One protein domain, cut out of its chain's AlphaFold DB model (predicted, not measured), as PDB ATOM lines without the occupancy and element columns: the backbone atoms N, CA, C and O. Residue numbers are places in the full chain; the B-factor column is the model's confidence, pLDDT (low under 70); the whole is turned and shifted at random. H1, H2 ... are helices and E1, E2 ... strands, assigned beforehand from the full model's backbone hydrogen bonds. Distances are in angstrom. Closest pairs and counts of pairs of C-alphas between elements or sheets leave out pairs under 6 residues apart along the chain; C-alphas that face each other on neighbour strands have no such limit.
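This is residues 34 to 87 of the 87 residues of an uncharacterized protein of Methylorubrum salsuginis (UniProt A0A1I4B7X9). Two small strand hairpins, E1 with E2 and E3 with E4, make the two arms of a wide V, and one short helix, H1, sits next to the first of them. Residues 62 to 77, a long stretch with no named element, loop across the open side of the V before they lead into H1. The printed part has 54 residues, with four named strands and then one named helix; each hairpin is an antiparallel sheet of two strands. The class is mixed, helices and strands, with 25 residues, under half, in named elements. The whole is compact, with a radius of gyration of the C-alphas of 10.4 A and spans of 31 by 21 by 18 A.

E1, residues 36 to 38, and E2, residues 44 to 46, form an antiparallel hairpin at 156 degrees, with N 37 and O 45 2.9 A apart, within hydrogen-bond range. E3, residues 50 to 54, and E4, residues 57 to 61, form another at 149 degrees, with N 59 and O 52 2.8 A apart. E2 and E3 are apart. The closest C-alphas of E2 and E4 are those of Val 46 and Ile 61, 7.8 A apart. H1, residues 78 to 86, comes closest to E2 at the C-alphas of Trp 44 and Ala 79, 6.0 A apart. H1 and E1 are near each other, with 9 pairs of C-alphas within 10 A. H1 and E3 are apart. In H1 every O i to N i+4 pair is within hydrogen-bond range.

E1 begins at C-alpha 36, (17.929, 40.669, 75.662). E3 measures 13.3 A, E4 12.9 A and H1 11.1 A from first to last C-alpha; E1 and E2 measure 6.7 A and 6.8 A. H1 ends at C-alpha 86, (9.592, 38.147, 77.942).

The two C-alphas farthest apart, those of Pro 40 and Gly 57, are 31.0 A apart. The printed part has no cut. The link from E4 to H1 is long, with 16 residues; the others are tight. No printed residue is under 70 in pLDDT.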
ATOM      1  N   ALA A  34      13.760  44.227  76.541       96.50
ATOM      2  CA  ALA A  34      14.410  44.919  75.432       96.50
ATOM      3  C   ALA A  34      15.945  44.812  75.476       96.50
ATOM      4  O   ALA A  34      16.585  44.957  74.431       96.50
ATOM      5  N   GLN A  35      16.543  44.517  76.635       97.19
ATOM      6  CA  GLN A  35      17.990  44.345  76.803       97.19
ATOM      7  C   GLN A  35      18.492  42.956  76.389       97.19
ATOM      8  O   GLN A  35      19.705  42.739  76.344       97.19
ATOM      9  N   PHE A  36      17.592  42.040  76.025       97.44
ATOM     10  CA  PHE A  36      17.929  40.669  75.662       97.44
ATOM     11  C   PHE A  36      17.427  40.305  74.262       97.44
ATOM     12  O   PHE A  36      16.512  40.924  73.708       97.44
ATOM     13  N   THR A  37      18.068  39.306  73.667       97.56
ATOM     14  CA  THR A  37      17.671  38.683  72.403       97.56
ATOM     15  C   THR A  37      17.510  37.189  72.634       97.56
ATOM     16  O   THR A  37      18.443  36.543  73.113       97.56
ATOM     17  N   ARG A  38      16.351  36.640  72.261       97.38
ATOM     18  CA  ARG A  38      16.138  35.192  72.214       97.38
ATOM     19  C   ARG A  38      16.797  34.628  70.960       97.38
ATOM     20  O   ARG A  38      16.512  35.079  69.851       97.38
ATOM     21  N   ASN A  39      17.669  33.650  71.137       97.19
ATOM     22  CA  ASN A  39      18.369  32.983  70.049       97.19
ATOM     23  C   ASN A  39      17.504  31.840  69.474       97.19
ATOM     24  O   ASN A  39      16.616  31.328  70.167       97.19
ATOM     25  N   PRO A  40      17.748  31.392  68.225       95.88
ATOM     26  CA  PRO A  40      16.983  30.300  67.614       95.88
ATOM     27  C   PRO A  40      17.044  28.973  68.383       95.88
ATOM     28  O   PRO A  40      16.096  28.196  68.334       95.88
ATOM     29  N   ASP A  41      18.132  28.725  69.116       94.38
ATOM     30  CA  ASP A  41      18.332  27.532  69.949       94.38
ATOM     31  C   ASP A  41      17.630  27.610  71.322       94.38
ATOM     32  O   ASP A  41      17.766  26.702  72.139       94.38
ATOM     33  N   GLY A  42      16.884  28.690  71.586       92.44
ATOM     34  CA  GLY A  42      16.170  28.924  72.842       92.44
ATOM     35  C   GLY A  42      17.024  29.520  73.963       92.44
ATOM     36  O   GLY A  42      16.501  29.771  75.046       92.44
ATOM     37  N   SER A  43      18.313  29.773  73.729       96.50
ATOM     38  CA  SER A  43      19.155  30.517  74.668       96.50
ATOM     39  C   SER A  43      18.905  32.028  74.578       96.50
ATOM     40  O   SER A  43      18.303  32.516  73.618       96.50
ATOM     41  N   TRP A  44      19.378  32.787  75.566       97.94
ATOM     42  CA  TRP A  44      19.217  34.242  75.613       97.94
ATOM     43  C   TRP A  44      20.562  34.957  75.650       97.94
ATOM     44  O   TRP A  44      21.431  34.635  76.456       97.94
ATOM     45  N   SER A  45      20.722  35.969  74.803       97.69
ATOM     46  CA  SER A  45      21.907  36.828  74.767       97.69
ATOM     47  C   SER A  45      21.577  38.208  75.322       97.69
ATOM     48  O   SER A  45      20.551  38.790  74.971       97.69
ATOM     49  N   VAL A  46      22.461  38.764  76.147       97.81
ATOM     50  CA  VAL A  46      22.359  40.159  76.592       97.81
ATOM     51  C   VAL A  46      22.938  41.098  75.526       97.81
ATOM     52  O   VAL A  46      23.999  40.830  74.961       97.81
ATOM     53  N   LYS A  47      22.247  42.203  75.233       97.38
ATOM     54  CA  LYS A  47      22.655  43.177  74.204       97.38
ATOM     55  C   LYS A  47      23.708  44.162  74.711       97.38
ATOM     56  O   LYS A  47      24.577  44.574  73.949       97.38
ATOM     57  N   GLN A  48      23.610  44.567  75.976       96.25
ATOM     58  CA  GLN A  48      24.450  45.596  76.597       96.25
ATOM     59  C   GLN A  48      24.695  45.289  78.083       96.25
ATOM     60  O   GLN A  48      23.910  44.557  78.681       96.25
ATOM     61  N   PRO A  49      25.761  45.836  78.696       96.50
ATOM     62  CA  PRO A  49      25.991  45.694  80.129       96.50
ATOM     63  C   PRO A  49      24.798  46.159  80.966       96.50
ATOM     64  O   PRO A  49      24.245  47.227  80.703       96.50
ATOM     65  N   LEU A  50      24.441  45.390  81.990       95.31
ATOM     66  CA  LEU A  50      23.371  45.735  82.926       95.31
ATOM     67  C   LEU A  50      23.665  45.177  84.322       95.31
ATOM     68  O   LEU A  50      24.507  44.292  84.495       95.31
ATOM     69  N   GLU A  51      22.971  45.707  85.321       94.69
ATOM     70  CA  GLU A  51      23.026  45.214  86.694       94.69
ATOM     71  C   GLU A  51      21.656  44.668  87.087       94.69
ATOM     72  O   GLU A  51      20.638  45.328  86.888       94.69
ATOM     73  N   LEU A  52      21.649  43.465  87.652       92.19
ATOM     74  CA  LEU A  52      20.493  42.877  88.313       92.19
ATOM     75  C   LEU A  52      20.751  42.804  89.812       92.19
ATOM     76  O   LEU A  52      21.894  42.835  90.270       92.19
ATOM     77  N   PHE A  53      19.680  42.653  90.577       90.19
ATOM     78  CA  PHE A  53      19.763  42.306  91.986       90.19
ATOM     79  C   PHE A  53      19.257  40.882  92.179       90.19
ATOM     80  O   PHE A  53      18.384  40.413  91.454       90.19
ATOM     81  N   SER A  54      19.860  40.180  93.119       88.88
ATOM     82  CA  SER A  54      19.496  38.836  93.554       88.88
ATOM     83  C   SER A  54      19.571  38.793  95.077       88.88
ATOM     84  O   SER A  54      20.097  39.724  95.695       88.88
ATOM     85  N   ASP A  55      19.156  37.683  95.677       87.88
ATOM     86  CA  ASP A  55      19.339  37.460  97.115       87.88
ATOM     87  C   ASP A  55      20.824  37.454  97.525       87.88
ATOM     88  O   ASP A  55      21.165  37.780  98.660       87.88
ATOM     89  N   ASN A  56      21.731  37.169  96.582       87.31
ATOM     90  CA  ASN A  56      23.180  37.224  96.792       87.31
ATOM     91  C   ASN A  56      23.767  38.634  96.590       87.31
ATOM     92  O   ASN A  56      24.982  38.822  96.659       87.31
ATOM     93  N   GLY A  57      22.922  39.631  96.315       89.19
ATOM     94  CA  GLY A  57      23.313  41.006  96.035       89.19
ATOM     95  C   GLY A  57      23.334  41.336  94.544       89.19
ATOM     96  O   GLY A  57      22.607  40.761  93.731       89.19
ATOM     97  N   ARG A  58      24.148  42.335  94.192       92.56
ATOM     98  CA  ARG A  58      24.235  42.877  92.834       92.56
ATOM     99  C   ARG A  58      24.957  41.908  91.899       92.56
ATOM    100  O   ARG A  58      26.078  41.489  92.170       92.56
ATOM    101  N   VAL A  59      24.349  41.648  90.751       92.38
ATOM    102  CA  VAL A  59      24.864  40.787  89.689       92.38
ATOM    103  C   VAL A  59      25.121  41.641  88.455       92.38
ATOM    104  O   VAL A  59      24.193  42.161  87.837       92.38
ATOM    105  N   ARG A  60      26.392  41.802  88.084       94.81
ATOM    106  CA  ARG A  60      26.774  42.516  86.862       94.81
ATOM    107  C   ARG A  60      26.797  41.553  85.683       94.81
ATOM    108  O   ARG A  60      27.504  40.549  85.717       94.81
ATOM    109  N   ILE A  61      26.072  41.899  84.629       94.56
ATOM    110  CA  ILE A  61      25.963  41.110  83.405       94.56
ATOM    111  C   ILE A  61      26.613  41.884  82.259       94.56
ATOM    112  O   ILE A  61      26.401  43.086  82.103       94.56
ATOM    113  N   MET A  62      27.416  41.187  81.460       95.88
ATOM    114  CA  MET A  62      28.124  41.726  80.299       95.88
ATOM    115  C   MET A  62      27.779  40.895  79.056       95.88
ATOM    116  O   MET A  62      27.553  39.692  79.199       95.88
ATOM    117  N   PRO A  63      27.782  41.488  77.846       96.75
ATOM    118  CA  PRO A  63      27.727  40.722  76.604       96.75
ATOM    119  C   PRO A  63      28.792  39.624  76.572       96.75
ATOM    120  O   PRO A  63      29.954  39.864  76.902       96.75
ATOM    121  N   GLY A  64      28.379  38.417  76.194       94.12
ATOM    122  CA  GLY A  64      29.199  37.217  76.294       94.12
ATOM    123  C   GLY A  64      28.433  35.970  75.848       94.12
ATOM    124  O   GLY A  64      27.484  36.089  75.069       94.12
ATOM    125  N   PRO A  65      28.840  34.777  76.316       95.19
ATOM    126  CA  PRO A  65      28.126  33.536  76.034       95.19
ATOM    127  C   PRO A  65      26.640  33.623  76.420       95.19
ATOM    128  O   PRO A  65      26.309  34.290  77.403       95.19
ATOM    129  N   PRO A  66      25.743  32.949  75.680       96.62
ATOM    130  CA  PRO A  66      24.317  33.033  75.946       96.62
ATOM    131  C   PRO A  66      23.929  32.267  77.218       96.62
ATOM    132  O   PRO A  66      24.495  31.218  77.540       96.62
ATOM    133  N   PHE A  67      22.906  32.767  77.902       96.56
ATOM    134  CA  PHE A  67      22.277  32.114  79.042       96.56
ATOM    135  C   PHE A  67      21.405  30.959  78.560       96.56
ATOM    136  O   PHE A  67      20.557  31.124  77.678       96.56
ATOM    137  N   LYS A  68      21.606  29.784  79.156       95.75
ATOM    138  CA  LYS A  68      20.808  28.582  78.900       95.75
ATOM    139  C   LYS A  68      19.945  28.258  80.123       95.75
ATOM    140  O   LYS A  68      20.409  28.501  81.238       95.75
ATOM    141  N   PRO A  69      18.740  27.689  79.938       90.94
ATOM    142  CA  PRO A  69      17.903  27.253  81.054       90.94
ATOM    143  C   PRO A  69      18.660  26.326  82.013       90.94
ATOM    144  O   PRO A  69      19.418  25.459  81.570       90.94
ATOM    145  N   GLY A  70      18.457  26.507  83.318       89.81
ATOM    146  CA  GLY A  70      19.116  25.737  84.375       89.81
ATOM    147  C   GLY A  70      20.504  26.251  84.775       89.81
ATOM    148  O   GLY A  70      21.100  25.717  85.710       89.81
ATOM    149  N   MET A  71      21.034  27.280  84.105       91.88
ATOM    150  CA  MET A  71      22.286  27.927  84.501       91.88
ATOM    151  C   MET A  71      22.020  28.992  85.566       91.88
ATOM    152  O   MET A  71      21.295  29.949  85.317       91.88
ATOM    153  N   SER A  72      22.670  28.872  86.726       92.12
ATOM    154  CA  SER A  72      22.646  29.925  87.745       92.12
ATOM    155  C   SER A  72      23.763  30.940  87.506       92.12
ATOM    156  O   SER A  72      24.937  30.577  87.421       92.12
ATOM    157  N   PHE A  73      23.407  32.221  87.441       91.88
ATOM    158  CA  PHE A  73      24.339  33.340  87.369       91.88
ATOM    159  C   PHE A  73      24.046  34.312  88.512       91.88
ATOM    160  O   PHE A  73      23.008  34.970  88.540       91.88
ATOM    161  N   GLY A  74      24.932  34.356  89.510       89.44
ATOM    162  CA  GLY A  74      24.698  35.145  90.725       89.44
ATOM    163  C   GLY A  74      23.473  34.691  91.532       89.44
ATOM    164  O   GLY A  74      22.914  35.479  92.282       89.44
ATOM    165  N   GLY A  75      23.036  33.436  91.387       90.94
ATOM    166  CA  GLY A  75      21.813  32.920  92.016       90.94
ATOM    167  C   GLY A  75      20.551  33.060  91.162       90.94
ATOM    168  O   GLY A  75      19.502  32.579  91.573       90.94
ATOM    169  N   LEU A  76      20.641  33.660  89.972       92.19
ATOM    170  CA  LEU A  76      19.512  33.836  89.058       92.19
ATOM    171  C   LEU A  76      19.597  32.845  87.895       92.19
ATOM    172  O   LEU A  76      20.636  32.752  87.242       92.19
ATOM    173  N   ASP A  77      18.501  32.152  87.586       94.81
ATOM    174  CA  ASP A  77      18.336  31.494  86.284       94.81
ATOM    175  C   ASP A  77      17.753  32.506  85.294       94.81
ATOM    176  O   ASP A  77      16.542  32.593  85.084       94.81
ATOM    177  N   ILE A  78      18.640  33.318  84.718       95.06
ATOM    178  CA  ILE A  78      18.265  34.432  83.838       95.06
ATOM    179  C   ILE A  78      17.489  33.929  82.618       95.06
ATOM    180  O   ILE A  78      16.528  34.567  82.201       95.06
ATOM    181  N   ALA A  79      17.873  32.784  82.046       95.94
ATOM    182  CA  ALA A  79      17.199  32.240  80.871       95.94
ATOM    183  C   ALA A  79      15.761  31.817  81.193       95.94
ATOM    184  O   ALA A  79      14.851  32.130  80.426       95.94
ATOM    185  N   ARG A  80      15.542  31.157  82.337       95.38
ATOM    186  CA  ARG A  80      14.194  30.824  82.819       95.38
ATOM    187  C   ARG A  80      13.375  32.080  83.104       95.38
ATOM    188  O   ARG A  80      12.237  32.158  82.661       95.38
ATOM    189  N   MET A  81      13.953  33.068  83.785       94.81
ATOM    190  CA  MET A  81      13.264  34.328  84.086       94.81
ATOM    191  C   MET A  81      12.850  35.079  82.812       94.81
ATOM    192  O   MET A  81      11.734  35.584  82.736       94.81
ATOM    193  N   LEU A  82      13.710  35.124  81.787       96.44
ATOM    194  CA  LEU A  82      13.375  35.732  80.494       96.44
ATOM    195  C   LEU A  82      12.287  34.953  79.754       96.44
ATOM    196  O   LEU A  82      11.425  35.560  79.129       96.44
ATOM    197  N   GLU A  83      12.288  33.624  79.833       95.50
ATOM    198  CA  GLU A  83      11.218  32.811  79.248       95.50
ATOM    199  C   GLU A  83       9.864  33.071  79.932       95.50
ATOM    200  O   GLU A  83       8.837  33.073  79.262       95.50
ATOM    201  N   GLU A  84       9.853  33.328  81.241       94.44
ATOM    202  CA  GLU A  84       8.633  33.623  82.006       94.44
ATOM    203  C   GLU A  84       8.121  35.057  81.808       94.44
ATOM    204  O   GLU A  84       6.912  35.278  81.831       94.44
ATOM    205  N   GLN A  85       9.022  36.027  81.628       94.88
ATOM    206  CA  GLN A  85       8.674  37.455  81.612       94.88
ATOM    207  C   GLN A  85       8.607  38.067  80.204       94.88
ATOM    208  O   GLN A  85       7.943  39.084  80.016       94.88
ATOM    209  N   CYS A  86       9.309  37.491  79.223       93.81
ATOM    210  CA  CYS A  86       9.592  38.147  77.942       93.81
ATOM    211  C   CYS A  86       9.148  37.366  76.703       93.81
ATOM    212  O   CYS A  86       9.443  37.805  75.585       93.81
ATOM    213  N   ARG A  87       8.506  36.210  76.881       85.56
ATOM    214  CA  ARG A  87       7.981  35.395  75.783       85.56
ATOM    215  C   ARG A  87       6.532  35.729  75.445       85.56
ATOM    216  O   ARG A  87       5.741  35.965  76.379       85.56
TER     217      ARG A  87